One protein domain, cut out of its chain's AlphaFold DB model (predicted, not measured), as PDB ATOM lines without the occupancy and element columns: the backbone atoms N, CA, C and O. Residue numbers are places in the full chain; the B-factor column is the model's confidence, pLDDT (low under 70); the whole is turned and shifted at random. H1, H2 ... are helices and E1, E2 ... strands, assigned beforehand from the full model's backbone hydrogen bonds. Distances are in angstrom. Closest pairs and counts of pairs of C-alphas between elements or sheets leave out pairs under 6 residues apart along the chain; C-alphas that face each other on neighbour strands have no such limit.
ATOM      1  N   HIS A   3     114.517 114.542 106.391       39.94
ATOM      2  CA  HIS A   3     114.801 115.974 106.507       39.94
ATOM      3  C   HIS A   3     113.538 116.695 106.999       39.94
ATOM      4  O   HIS A   3     112.431 116.384 106.560       39.94
ATOM      5  N   LEU A   4     113.703 117.578 107.977       40.47
ATOM      6  CA  LEU A   4     112.628 118.290 108.655       40.47
ATOM      7  C   LEU A   4     112.336 119.584 107.886       40.47
ATOM      8  O   LEU A   4     113.206 120.438 107.837       40.47
ATOM      9  N   SER A   5     111.147 119.767 107.311       47.75
ATOM     10  CA  SER A   5     110.847 120.944 106.477       47.75
ATOM     11  C   SER A   5     109.666 121.783 106.971       47.75
ATOM     12  O   SER A   5     108.615 121.235 107.287       47.75
ATOM     13  N   THR A   6     109.813 123.110 106.985       52.16
ATOM     14  CA  THR A   6     108.821 124.097 107.452       52.16
ATOM     15  C   THR A   6     108.461 125.082 106.342       52.16
ATOM     16  O   THR A   6     109.353 125.590 105.675       52.16
ATOM     17  N   LEU A   7     107.174 125.408 106.182       56.38
ATOM     18  CA  LEU A   7     106.696 126.480 105.298       56.38
ATOM     19  C   LEU A   7     106.163 127.664 106.119       56.38
ATOM     20  O   LEU A   7     105.279 127.490 106.962       56.38
ATOM     21  N   ILE A   8     106.666 128.862 105.837       64.00
ATOM     22  CA  ILE A   8     106.336 130.130 106.492       64.00
ATOM     23  C   ILE A   8     105.647 131.034 105.467       64.00
ATOM     24  O   ILE A   8     106.197 131.285 104.397       64.00
ATOM     25  N   ALA A   9     104.458 131.540 105.793       66.12
ATOM     26  CA  ALA A   9     103.768 132.535 104.974       66.12
ATOM     27  C   ALA A   9     104.220 133.951 105.360       66.12
ATOM     28  O   ALA A   9     104.137 134.344 106.530       66.12
ATOM     29  N   VAL A  10     104.662 134.721 104.371       73.56
ATOM     30  CA  VAL A  10     105.086 136.116 104.527       73.56
ATOM     31  C   VAL A  10     104.183 137.048 103.719       73.56
ATOM     32  O   VAL A  10     103.290 136.597 103.006       73.56
ATOM     33  N   LYS A  11     104.328 138.356 103.910       78.69
ATOM     34  CA  LYS A  11     103.619 139.395 103.165       78.69
ATOM     35  C   LYS A  11     104.580 140.525 102.827       78.69
ATOM     36  O   LYS A  11     105.381 140.921 103.674       78.69
ATOM     37  N   ASN A  12     104.434 141.077 101.625       84.81
ATOM     38  CA  ASN A  12     105.179 142.239 101.136       84.81
ATOM     39  C   ASN A  12     106.707 142.103 101.265       84.81
ATOM     40  O   ASN A  12     107.390 143.106 101.469       84.81
ATOM     41  N   LEU A  13     107.230 140.877 101.184       85.75
ATOM     42  CA  LEU A  13     108.662 140.611 101.228       85.75
ATOM     43  C   LEU A  13     109.157 140.378  99.803       85.75
ATOM     44  O   LEU A  13     108.606 139.524  99.107       85.75
ATOM     45  N   THR A  14     110.164 141.133  99.369       89.31
ATOM     46  CA  THR A  14     110.774 140.963  98.040       89.31
ATOM     47  C   THR A  14     112.005 140.069  98.095       89.31
ATOM     48  O   THR A  14     112.635 139.925  99.145       89.31
ATOM     49  N   ILE A  15     112.398 139.499  96.956       86.38
ATOM     50  CA  ILE A  15     113.587 138.651  96.825       86.38
ATOM     51  C   ILE A  15     114.850 139.414  97.217       86.38
ATOM     52  O   ILE A  15     115.673 138.892  97.954       86.38
ATOM     53  N   ILE A  16     114.941 140.695  96.849       87.75
ATOM     54  CA  ILE A  16     116.057 141.579  97.207       87.75
ATOM     55  C   ILE A  16     116.113 141.805  98.722       87.75
ATOM     56  O   ILE A  16     117.189 141.776  99.319       87.75
ATOM     57  N   GLN A  17     114.962 142.045  99.357       89.12
ATOM     58  CA  GLN A  17     114.891 142.207 100.809       89.12
ATOM     59  C   GLN A  17     115.266 140.909 101.516       89.12
ATOM     60  O   GLN A  17     116.071 140.933 102.440       89.12
ATOM     61  N   PHE A  18     114.724 139.778 101.066       88.00
ATOM     62  CA  PHE A  18     115.002 138.487 101.676       88.00
ATOM     63  C   PHE A  18     116.463 138.057 101.501       88.00
ATOM     64  O   PHE A  18     117.053 137.555 102.452       88.00
ATOM     65  N   THR A  19     117.084 138.336 100.352       87.50
ATOM     66  CA  THR A  19     118.523 138.130 100.132       87.50
ATOM     67  C   THR A  19     119.360 138.860 101.180       87.50
ATOM     68  O   THR A  19     120.194 138.231 101.825       87.50
ATOM     69  N   LYS A  20     119.079 140.146 101.427       87.69
ATOM     70  CA  LYS A  20     119.778 140.932 102.458       87.69
ATOM     71  C   LYS A  20     119.556 140.377 103.861       87.69
ATOM     72  O   LYS A  20     120.499 140.240 104.624       87.69
ATOM     73  N   ILE A  21     118.317 139.996 104.178       87.31
ATOM     74  CA  ILE A  21     117.975 139.378 105.467       87.31
ATOM     75  C   ILE A  21     118.814 138.121 105.701       87.31
ATOM     76  O   ILE A  21     119.323 137.923 106.801       87.31
ATOM     77  N   ILE A  22     118.959 137.273 104.683       84.38
ATOM     78  CA  ILE A  22     119.738 136.045 104.807       84.38
ATOM     79  C   ILE A  22     121.245 136.337 104.857       84.38
ATOM     80  O   ILE A  22     121.945 135.716 105.650       84.38
ATOM     81  N   GLN A  23     121.748 137.305 104.090       85.56
ATOM     82  CA  GLN A  23     123.146 137.747 104.187       85.56
ATOM     83  C   GLN A  23     123.490 138.218 105.605       85.56
ATOM     84  O   GLN A  23     124.452 137.729 106.197       85.56
ATOM     85  N   ASP A  24     122.640 139.070 106.184       84.00
ATOM     86  CA  ASP A  24     122.836 139.645 107.515       84.00
ATOM     87  C   ASP A  24     122.698 138.602 108.637       84.00
ATOM     88  O   ASP A  24     123.514 138.558 109.557       84.00
ATOM     89  N   LEU A  25     121.657 137.761 108.590       78.69
ATOM     90  CA  LEU A  25     121.369 136.790 109.655       78.69
ATOM     91  C   LEU A  25     122.308 135.582 109.640       78.69
ATOM     92  O   LEU A  25     122.541 134.980 110.689       78.69
ATOM     93  N   PHE A  26     122.807 135.197 108.465       76.50
ATOM     94  CA  PHE A  26     123.603 133.981 108.289       76.50
ATOM     95  C   PHE A  26     125.072 134.258 107.979       76.50
ATOM     96  O   PHE A  26     125.810 133.307 107.726       76.50
ATOM     97  N   TYR A  27     125.498 135.524 108.041       78.69
ATOM     98  CA  TYR A  27     126.876 135.951 107.792       78.69
ATOM     99  C   TYR A  27     127.413 135.425 106.454       78.69
ATOM    100  O   TYR A  27     128.519 134.890 106.384       78.69
ATOM    101  N   LEU A  28     126.595 135.516 105.402       80.81
ATOM    102  CA  LEU A  28     127.024 135.160 104.052       80.81
ATOM    103  C   LEU A  28     127.763 136.335 103.418       80.81
ATOM    104  O   LEU A  28     127.395 137.489 103.640       80.81
ATOM    105  N   ASP A  29     128.741 136.023 102.569       83.25
ATOM    106  CA  ASP A  29     129.339 137.015 101.680       83.25
ATOM    107  C   ASP A  29     128.264 137.690 100.819       83.25
ATOM    108  O   ASP A  29     127.234 137.095 100.481       83.25
ATOM    109  N   GLU A  30     128.507 138.945 100.449       83.62
ATOM    110  CA  GLU A  30     127.595 139.686  99.585       83.62
ATOM    111  C   GLU A  30     127.498 138.998  98.212       83.62
ATOM    112  O   GLU A  30     128.501 138.741  97.546       83.62
ATOM    113  N   PHE A  31     126.272 138.688  97.788       85.25
ATOM    114  CA  PHE A  31     125.977 138.031  96.515       85.25
ATOM    115  C   PHE A  31     124.794 138.692  95.803       85.25
ATOM    116  O   PHE A  31     123.904 139.274  96.431       85.25
ATOM    117  N   ILE A  32     124.775 138.559  94.477       84.56
ATOM    118  CA  ILE A  32     123.720 139.062  93.592       84.56
ATOM    119  C   ILE A  32     123.142 137.874  92.818       84.56
ATOM    120  O   ILE A  32     123.869 136.956  92.459       84.56
ATOM    121  N   LEU A  33     121.829 137.874  92.585       84.25
ATOM    122  CA  LEU A  33     121.107 136.811  91.878       84.25
ATOM    123  C   LEU A  33     121.156 137.006  90.347       84.25
ATOM    124  O   LEU A  33     120.119 137.169  89.713       84.25
ATOM    125  N   ASP A  34     122.358 137.044  89.770       83.38
ATOM    126  CA  ASP A  34     122.609 137.302  88.337       83.38
ATOM    127  C   ASP A  34     122.775 136.034  87.481       83.38
ATOM    128  O   ASP A  34     122.922 136.093  86.260       83.38
ATOM    129  N   SER A  35     122.777 134.876  88.131       84.69
ATOM    130  CA  SER A  35     123.066 133.584  87.529       84.69
ATOM    131  C   SER A  35     122.188 132.501  88.150       84.69
ATOM    132  O   SER A  35     121.737 132.607  89.291       84.69
ATOM    133  N   LEU A  36     121.919 131.439  87.380       81.69
ATOM    134  CA  LEU A  36     121.074 130.321  87.823       81.69
ATOM    135  C   LEU A  36     121.701 129.532  88.983       81.69
ATOM    136  O   LEU A  36     120.973 128.921  89.767       81.69
ATOM    137  N   ILE A  37     123.035 129.525  89.083       85.75
ATOM    138  CA  ILE A  37     123.794 128.874  90.154       85.75
ATOM    139  C   ILE A  37     124.928 129.800  90.594       85.75
ATOM    140  O   ILE A  37     125.742 130.207  89.769       85.75
ATOM    141  N   ILE A  38     125.012 130.064  91.898       87.44
ATOM    142  CA  ILE A  38     126.067 130.868  92.524       87.44
ATOM    143  C   ILE A  38     126.756 130.009  93.580       87.44
ATOM    144  O   ILE A  38     126.101 129.437  94.454       87.44
ATOM    145  N   HIS A  39     128.082 129.927  93.521       86.56
ATOM    146  CA  HIS A  39     128.882 129.212  94.510       86.56
ATOM    147  C   HIS A  39     129.539 130.203  95.469       86.56
ATOM    148  O   HIS A  39     130.295 131.070  95.042       86.56
ATOM    149  N   LEU A  40     129.256 130.043  96.760       85.19
ATOM    150  CA  LEU A  40     129.916 130.745  97.858       85.19
ATOM    151  C   LEU A  40     130.766 129.752  98.658       85.19
ATOM    152  O   LEU A  40     130.626 128.536  98.500       85.19
ATOM    153  N   GLU A  41     131.629 130.263  99.539       81.06
ATOM    154  CA  GLU A  41     132.576 129.443 100.308       81.06
ATOM    155  C   GLU A  41     131.875 128.293 101.057       81.06
ATOM    156  O   GLU A  41     132.327 127.151 100.999       81.06
ATOM    157  N   ASN A  42     130.711 128.568 101.661       78.75
ATOM    158  CA  ASN A  42     130.000 127.625 102.536       78.75
ATOM    159  C   ASN A  42     128.610 127.195 102.030       78.75
ATOM    160  O   ASN A  42     127.937 126.375 102.669       78.75
ATOM    161  N   CYS A  43     128.153 127.722 100.894       83.00
ATOM    162  CA  CYS A  43     126.845 127.385 100.340       83.00
ATOM    163  C   CYS A  43     126.787 127.519  98.813       83.00
ATOM    164  O   CYS A  43     127.631 128.139  98.176       83.00
ATOM    165  N   THR A  44     125.786 126.888  98.213       85.12
ATOM    166  CA  THR A  44     125.436 127.042  96.799       85.12
ATOM    167  C   THR A  44     124.022 127.586  96.705       85.12
ATOM    168  O   THR A  44     123.122 127.098  97.390       85.12
ATOM    169  N   ILE A  45     123.829 128.594  95.865       86.00
ATOM    170  CA  ILE A  45     122.547 129.252  95.649       86.00
ATOM    171  C   ILE A  45     122.035 128.865  94.268       86.00
ATOM    172  O   ILE A  45     122.766 128.956  93.289       86.00
ATOM    173  N   TYR A  46     120.779 128.444  94.196       82.38
ATOM    174  CA  TYR A  46     120.062 128.142  92.964       82.38
ATOM    175  C   TYR A  46     118.973 129.191  92.772       82.38
ATOM    176  O   TYR A  46     118.146 129.374  93.663       82.38
ATOM    177  N   HIS A  47     118.939 129.866  91.634       85.06
ATOM    178  CA  HIS A  47     118.006 130.957  91.368       85.06
ATOM    179  C   HIS A  47     117.106 130.623  90.178       85.06
ATOM    180  O   HIS A  47     117.585 130.185  89.136       85.06
ATOM    181  N   ASP A  48     115.798 130.836  90.330       79.56
ATOM    182  CA  ASP A  48     114.828 130.812  89.239       79.56
ATOM    183  C   ASP A  48     114.201 132.200  89.065       79.56
ATOM    184  O   ASP A  48     113.257 132.565  89.775       79.56
ATOM    185  N   GLU A  49     114.683 132.943  88.068       76.19
ATOM    186  CA  GLU A  49     114.135 134.247  87.680       76.19
ATOM    187  C   GLU A  49     112.638 134.179  87.354       76.19
ATOM    188  O   GLU A  49     111.868 135.054  87.744       76.19
ATOM    189  N   SER A  50     112.189 133.108  86.688       70.88
ATOM    190  CA  SER A  50     110.792 132.976  86.249       70.88
ATOM    191  C   SER A  50     109.816 132.771  87.407       70.88
ATOM    192  O   SER A  50     108.650 133.147  87.316       70.88
ATOM    193  N   ALA A  51     110.292 132.180  88.506       62.06
ATOM    194  CA  ALA A  51     109.502 131.950  89.709       62.06
ATOM    195  C   ALA A  51     109.731 133.024  90.783       62.06
ATOM    196  O   ALA A  51     109.108 132.933  91.846       62.06
ATOM    197  N   ILE A  52     110.619 133.995  90.513       78.44
ATOM    198  CA  ILE A  52     111.148 134.981  91.466       78.44
ATOM    199  C   ILE A  52     111.475 134.278  92.788       78.44
ATOM    200  O   ILE A  52     110.911 134.558  93.852       78.44
ATOM    201  N   ALA A  53     112.315 133.251  92.676       75.50
ATOM    202  CA  ALA A  53     112.611 132.346  93.769       75.50
ATOM    203  C   ALA A  53     114.083 131.964  93.784       75.50
ATOM    204  O   ALA A  53     114.671 131.709  92.737       75.50
ATOM    205  N   PHE A  54     114.667 131.852  94.972       79.44
ATOM    206  CA  PHE A  54     115.995 131.273  95.124       79.44
ATOM    207  C   PHE A  54     116.019 130.255  96.250       79.44
ATOM    208  O   PHE A  54     115.213 130.296  97.185       79.44
ATOM    209  N   CYS A  55     116.977 129.349  96.144       77.12
ATOM    210  CA  CYS A  55     117.272 128.340  97.124       77.12
ATOM    211  C   CYS A  55     118.731 128.426  97.561       77.12
ATOM    212  O   CYS A  55     119.598 128.615  96.720       77.12
ATOM    213  N   ILE A  56     119.007 128.253  98.853       80.50
ATOM    214  CA  ILE A  56     120.368 128.167  99.395       80.50
ATOM    215  C   ILE A  56     120.572 126.778  99.982       80.50
ATOM    216  O   ILE A  56     119.804 126.355 100.846       80.50
ATOM    217  N   GLN A  57     121.635 126.106  99.549       77.44
ATOM    218  CA  GLN A  57     122.113 124.844 100.100       77.44
ATOM    219  C   GLN A  57     123.449 125.053 100.807       77.44
ATOM    220  O   GLN A  57     124.446 125.379 100.164       77.44
ATOM    221  N   TYR A  58     123.503 124.813 102.112       75.00
ATOM    222  CA  TYR A  58     124.762 124.851 102.859       75.00
ATOM    223  C   TYR A  58     125.519 123.524 102.730       75.00
ATOM    224  O   TYR A  58     124.927 122.450 102.848       75.00
ATOM    225  N   GLN A  59     126.839 123.586 102.523       65.19
ATOM    226  CA  GLN A  59     127.678 122.406 102.251       65.19
ATOM    227  C   GLN A  59     127.701 121.392 103.415       65.19
ATOM    228  O   GLN A  59     127.849 120.192 103.186       65.19
ATOM    229  N   ASN A  60     127.467 121.844 104.653       60.38
ATOM    230  CA  ASN A  60     127.445 120.997 105.854       60.38
ATOM    231  C   ASN A  60     126.076 120.347 106.158       60.38
ATOM    232  O   ASN A  60     125.913 119.736 107.210       60.38
ATOM    233  N   ASN A  61     125.101 120.411 105.239       53.62
ATOM    234  CA  ASN A  61     123.758 119.807 105.358       53.62
ATOM    235  C   ASN A  61     122.873 120.327 106.509       53.62
ATOM    236  O   ASN A  61     121.867 119.686 106.824       53.62
ATOM    237  N   ASP A  62     123.195 121.460 107.136       53.78
ATOM    238  CA  ASP A  62     122.466 121.917 108.327       53.78
ATOM    239  C   ASP A  62     121.162 122.671 108.009       53.78
ATOM    240  O   ASP A  62     120.195 122.546 108.773       53.78
ATOM    241  N   TYR A  63     121.094 123.369 106.862       57.75
ATOM    242  CA  TYR A  63     119.919 124.142 106.438       57.75
ATOM    243  C   TYR A  63     119.740 124.217 104.925       57.75
ATOM    244  O   TYR A  63     120.715 124.286 104.174       57.75
ATOM    245  N   GLU A  64     118.483 124.296 104.490       66.88
ATOM    246  CA  GLU A  64     118.125 124.646 103.113       66.88
ATOM    247  C   GLU A  64     116.979 125.660 103.135       66.88
ATOM    248  O   GLU A  64     115.939 125.397 103.737       66.88
ATOM    249  N   TYR A  65     117.148 126.810 102.484       75.12
ATOM    250  CA  TYR A  65     116.104 127.838 102.363       75.12
ATOM    251  C   TYR A  65     115.573 127.839 100.940       75.12
ATOM    252  O   TYR A  65     116.369 127.736 100.016       75.12
ATOM    253  N   ILE A  66     114.266 127.999 100.748       74.69
ATOM    254  CA  ILE A  66     113.670 128.352  99.455       74.69
ATOM    255  C   ILE A  66     112.719 129.511  99.701       74.69
ATOM    256  O   ILE A  66     111.760 129.368 100.452       74.69
ATOM    257  N   PHE A  67     112.957 130.651  99.070       82.69
ATOM    258  CA  PHE A  67     112.004 131.753  99.080       82.69
ATOM    259  C   PHE A  67     111.355 131.887  97.719       82.69
ATOM    260  O   PHE A  67     112.040 131.794  96.707       82.69
ATOM    261  N   ASN A  68     110.043 132.101  97.702       78.75
ATOM    262  CA  ASN A  68     109.298 132.402  96.493       78.75
ATOM    263  C   ASN A  68     108.504 133.693  96.709       78.75
ATOM    264  O   ASN A  68     107.546 133.729  97.488       78.75
ATOM    265  N   GLU A  69     108.907 134.748  96.006       81.19
ATOM    266  CA  GLU A  69     108.276 136.060  96.115       81.19
ATOM    267  C   GLU A  69     106.845 136.036  95.571       81.19
ATOM    268  O   GLU A  69     105.937 136.558  96.212       81.19
ATOM    269  N   ALA A  70     106.597 135.370  94.441       75.81
ATOM    270  CA  ALA A  70     105.269 135.327  93.825       75.81
ATOM    271  C   ALA A  70     104.212 134.679  94.738       75.81
ATOM    272  O   ALA A  70     103.054 135.094  94.767       75.81
ATOM    273  N   LYS A  71     104.612 133.663  95.505       71.88
ATOM    274  CA  LYS A  71     103.752 132.930  96.442       71.88
ATOM    275  C   LYS A  71     103.847 133.440  97.876       71.88
ATOM    276  O   LYS A  71     103.111 132.945  98.729       71.88
ATOM    277  N   GLN A  72     104.727 134.410  98.129       76.44
ATOM    278  CA  GLN A  72     104.966 135.011  99.437       76.44
ATOM    279  C   GLN A  72     105.170 133.959 100.535       76.44
ATOM    280  O   GLN A  72     104.502 133.947 101.574       76.44
ATOM    281  N   ASN A  73     106.098 133.034 100.296       70.19
ATOM    282  CA  ASN A  73     106.398 131.982 101.254       70.19
ATOM    283  C   ASN A  73     107.882 131.609 101.300       70.19
ATOM    284  O   ASN A  73     108.612 131.699 100.315       70.19
ATOM    285  N   ILE A  74     108.317 131.193 102.489       73.00
ATOM    286  CA  ILE A  74     109.667 130.710 102.768       73.00
ATOM    287  C   ILE A  74     109.549 129.254 103.196       73.00
ATOM    288  O   ILE A  74     108.856 128.934 104.160       73.00
ATOM    289  N   TYR A  75     110.229 128.369 102.491       68.75
ATOM    290  CA  TYR A  75     110.439 126.990 102.882       68.75
ATOM    291  C   TYR A  75     111.815 126.849 103.529       68.75
ATOM    292  O   TYR A  75     112.792 127.436 103.070       68.75
ATOM    293  N   LEU A  76     111.884 126.064 104.593       66.69
ATOM    294  CA  LEU A  76     113.096 125.834 105.356       66.69
ATOM    295  C   LEU A  76     113.230 124.357 105.711       66.69
ATOM    296  O   LEU A  76     112.414 123.826 106.458       66.69
ATOM    297  N   SER A  77     114.283 123.716 105.222       61.44
ATOM    298  CA  SER A  77     114.753 122.398 105.649       61.44
ATOM    299  C   SER A  77     115.733 122.586 106.813       61.44
ATOM    300  O   SER A  77     116.720 123.299 106.668       61.44
ATOM    301  N   ILE A  78     115.464 121.995 107.976       56.84
ATOM    302  CA  ILE A  78     116.293 122.064 109.190       56.84
ATOM    303  C   ILE A  78     116.836 120.665 109.459       56.84
ATOM    304  O   ILE A  78     116.063 119.716 109.470       56.84
ATOM    305  N   ASN A  79     118.133 120.492 109.721       52.72
ATOM    306  CA  ASN A  79     118.672 119.150 109.988       52.72
ATOM    307  C   ASN A  79     119.002 118.879 111.468       52.72
ATOM    308  O   ASN A  79     119.080 117.714 111.853       52.72
ATOM    309  N   LYS A  80     119.113 119.903 112.336       47.78
ATOM    310  CA  LYS A  80     119.231 119.772 113.810       47.78
ATOM    311  C   LYS A  80     118.987 121.106 114.539       47.78
ATOM    312  O   LYS A  80     119.106 122.165 113.936       47.78
ATOM    313  N   ARG A  81     118.608 121.012 115.830       50.03
ATOM    314  CA  ARG A  81     118.316 122.102 116.798       50.03
ATOM    315  C   ARG A  81     119.130 123.366 116.512       50.03
ATOM    316  O   ARG A  81     120.347 123.301 116.643       50.03
ATOM    317  N   ASN A  82     118.481 124.492 116.209       53.41
ATOM    318  CA  ASN A  82     119.239 125.707 115.943       53.41
ATOM    319  C   ASN A  82     118.508 127.029 116.212       53.41
ATOM    320  O   ASN A  82     117.351 127.217 115.834       53.41
ATOM    321  N   ASN A  83     119.254 127.957 116.817       55.59
ATOM    322  CA  ASN A  83     118.827 129.310 117.182       55.59
ATOM    323  C   ASN A  83     118.584 130.206 115.953       55.59
ATOM    324  O   ASN A  83     117.719 131.069 115.999       55.59
ATOM    325  N   GLN A  84     119.234 129.938 114.816       60.84
ATOM    326  CA  GLN A  84     119.121 130.771 113.607       60.84
ATOM    327  C   GLN A  84     117.718 130.753 112.973       60.84
ATOM    328  O   GLN A  84     117.290 131.731 112.362       60.84
ATOM    329  N   PHE A  85     116.948 129.669 113.149       62.09
ATOM    330  CA  PHE A  85     115.522 129.668 112.795       62.09
ATOM    331  C   PHE A  85     114.743 130.674 113.645       62.09
ATOM    332  O   PHE A  85     113.909 131.417 113.128       62.09
ATOM    333  N   ILE A  86     115.028 130.700 114.949       56.62
ATOM    334  CA  ILE A  86     114.404 131.630 115.888       56.62
ATOM    335  C   ILE A  86     114.792 133.060 115.514       56.62
ATOM    336  O   ILE A  86     113.918 133.920 115.516       56.62
ATOM    337  N   ASP A  87     116.037 133.303 115.103       65.44
ATOM    338  CA  ASP A  87     116.503 134.623 114.669       65.44
ATOM    339  C   ASP A  87     115.783 135.092 113.394       65.44
ATOM    340  O   ASP A  87     115.280 136.217 113.350       65.44
ATOM    341  N   LEU A  88     115.622 134.210 112.398       71.81
ATOM    342  CA  LEU A  88     114.861 134.513 111.183       71.81
ATOM    343  C   LEU A  88     113.387 134.808 111.482       71.81
ATOM    344  O   LEU A  88     112.846 135.809 111.012       71.81
ATOM    345  N   ILE A  89     112.723 133.972 112.283       63.09
ATOM    346  CA  ILE A  89     111.319 134.195 112.659       63.09
ATOM    347  C   ILE A  89     111.169 135.481 113.475       63.09
ATOM    348  O   ILE A  89     110.258 136.270 113.219       63.09
ATOM    349  N   THR A  90     112.078 135.726 114.420       62.47
ATOM    350  CA  THR A  90     112.126 136.956 115.219       62.47
ATOM    351  C   THR A  90     112.270 138.183 114.330       62.47
ATOM    352  O   THR A  90     111.528 139.149 114.510       62.47
ATOM    353  N   TYR A  91     113.168 138.139 113.343       75.38
ATOM    354  CA  TYR A  91     113.353 139.219 112.380       75.38
ATOM    355  C   TYR A  91     112.068 139.461 111.583       75.38
ATOM    356  O   TYR A  91     111.522 140.564 111.597       75.38
ATOM    357  N   LEU A  92     111.531 138.422 110.937       72.25
ATOM    358  CA  LEU A  92     110.319 138.539 110.122       72.25
ATOM    359  C   LEU A  92     109.134 139.079 110.933       72.25
ATOM    360  O   LEU A  92     108.335 139.859 110.417       72.25
ATOM    361  N   ASN A  93     109.029 138.702 112.209       63.94
ATOM    362  CA  ASN A  93     108.008 139.217 113.113       63.94
ATOM    363  C   ASN A  93     108.243 140.693 113.480       63.94
ATOM    364  O   ASN A  93     107.325 141.504 113.368       63.94
ATOM    365  N   LYS A  94     109.474 141.049 113.877       72.12
ATOM    366  CA  LYS A  94     109.874 142.417 114.255       72.12
ATOM    367  C   LYS A  94     109.595 143.425 113.142       72.12
ATOM    368  O   LYS A  94     109.178 144.542 113.427       72.12
ATOM    369  N   TYR A  95     109.811 143.026 111.892       77.81
ATOM    370  CA  TYR A  95     109.589 143.869 110.716       77.81
ATOM    371  C   TYR A  95     108.223 143.637 110.048       77.81
ATOM    372  O   TYR A  95     107.985 144.120 108.946       77.81
ATOM    373  N   HIS A  96     107.301 142.932 110.717       74.94
ATOM    374  CA  HIS A  96     105.925 142.699 110.265       74.94
ATOM    375  C   HIS A  96     105.780 142.011 108.893       74.94
ATOM    376  O   HIS A  96     104.738 142.134 108.244       74.94
ATOM    377  N   PHE A  97     106.779 141.233 108.478       77.44
ATOM    378  CA  PHE A  97     106.739 140.442 107.246       77.44
ATOM    379  C   PHE A  97     105.914 139.162 107.378       77.44
ATOM    380  O   PHE A  97     105.557 138.566 106.372       77.44
ATOM    381  N   LEU A  98     105.576 138.714 108.589       68.06
ATOM    382  CA  LEU A  98     104.724 137.536 108.770       68.06
ATOM    383  C   LEU A  98     103.269 137.840 108.379       68.06
ATOM    384  O   LEU A  98     102.682 138.829 108.825       68.06
ATOM    385  N   ASN A  99     102.653 136.959 107.584       62.31
ATOM    386  CA  ASN A  99     101.276 137.123 107.099       62.31
ATOM    387  C   ASN A  99     100.212 136.710 108.136       62.31
ATOM    388  O   ASN A  99      99.278 135.972 107.840       62.31
ATOM    389  N   ASN A 100     100.390 137.140 109.385       54.09
ATOM    390  CA  ASN A 100      99.630 136.658 110.533       54.09
ATOM    391  C   ASN A 100      99.259 137.829 111.460       54.09
ATOM    392  O   ASN A 100      99.947 138.110 112.434       54.09
ATOM    393  N   ASN A 101      98.137 138.504 111.183       42.28
ATOM    394  CA  ASN A 101      97.642 139.629 111.998       42.28
ATOM    395  C   ASN A 101      96.989 139.199 113.341       42.28
ATOM    396  O   ASN A 101      96.503 140.051 114.078       42.28
TER     397      ASN A 101
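Overview. This is residues 3 to 101 of the 421 residues of an uncharacterized protein of uncultured Clostridium sp (UniProt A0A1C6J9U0). A twisted wall of six strands, all antiparallel, has two helices, H1 and H2, packed over part of one face, while the other face is bare. The helices meet each other at a slant and only graze the sheet. The printed part has 99 residues, with named elements in the order E1 H1 E2 E3 E4 E5 E6 H2 along the chain, and the sheet runs E1 E6 E5 E4 E3 E2. The class is mixed, helices and strands; the whole is compact, with a radius of gyration of the C-alphas of 12.7 A, and rounded, spanning 37 by 32 by 23 A.

Along the chain. Within the sheet, E1 is residues 4 to 9, 17.2 A long, beginning at C-alpha 4 at (112.628, 118.290, 108.655). E6 is residues 73 to 78, 16.1 A; E5 is residues 63 to 68, 16.7 A; E4 is residues 53 to 58, 16.9 A; E3 is residues 43 to 48, 16.7 A; E2 is residues 37 to 39, 6.7 A. H1 is residues 15 to 26, 15.9 A, beginning at C-alpha 15 at (113.587, 138.651, 96.825). H2 is residues 83 to 94, 16.1 A, ending at C-alpha 94 at (109.874, 142.417, 114.255).

Arrangement. E1 and E2 are the edge strands, and from edge to edge the strands' lines turn by 63 degrees. E2 to E6 form a meander, each strand the antiparallel neighbour of the one before, with hairpins E2 and E3, E3 and E4, E4 and E5, and E5 and E6. Within hydrogen-bond range are N 45 and O 38 between E3 and E2, 2.8 A; N 55 and O 46 between E4 and E3, 2.7 A; N 56 and O 65 between E5 and E4, 2.9 A; and N 75 and O 66 between E6 and E5, 2.7 A. E1 is antiparallel to E6 at 161 degrees, with N 6 and O 76 at 2.7 A. H1 only grazes the sheet, with residues 15 to 22; its closest C-alphas to E4 are those of Ile 15 and Ala 53, 7.1 A. H2 only grazes it too, with residues 84 to 92. H1, with residues 25 to 26 alone, and H2, with residues 84 to 88 alone, touch; their closest C-alphas are those of Leu 25 and Leu 88, 7.1 A. They run opposite ways at a steep tilt of 44 degrees. In H1 and H2 every O i to N i+4 pair is within hydrogen-bond range.

Size, cuts and confidence. The C-alphas farthest apart, of Glu 41 and Asn 101, are 38.2 A apart. The printed part has no cut. The link from H1 to E2 is short, 10 residues; the other links are tight. Mean pLDDT of the printed part is 72.8, with 34 residues under 70, among them 3 to 9 and 75 to 87.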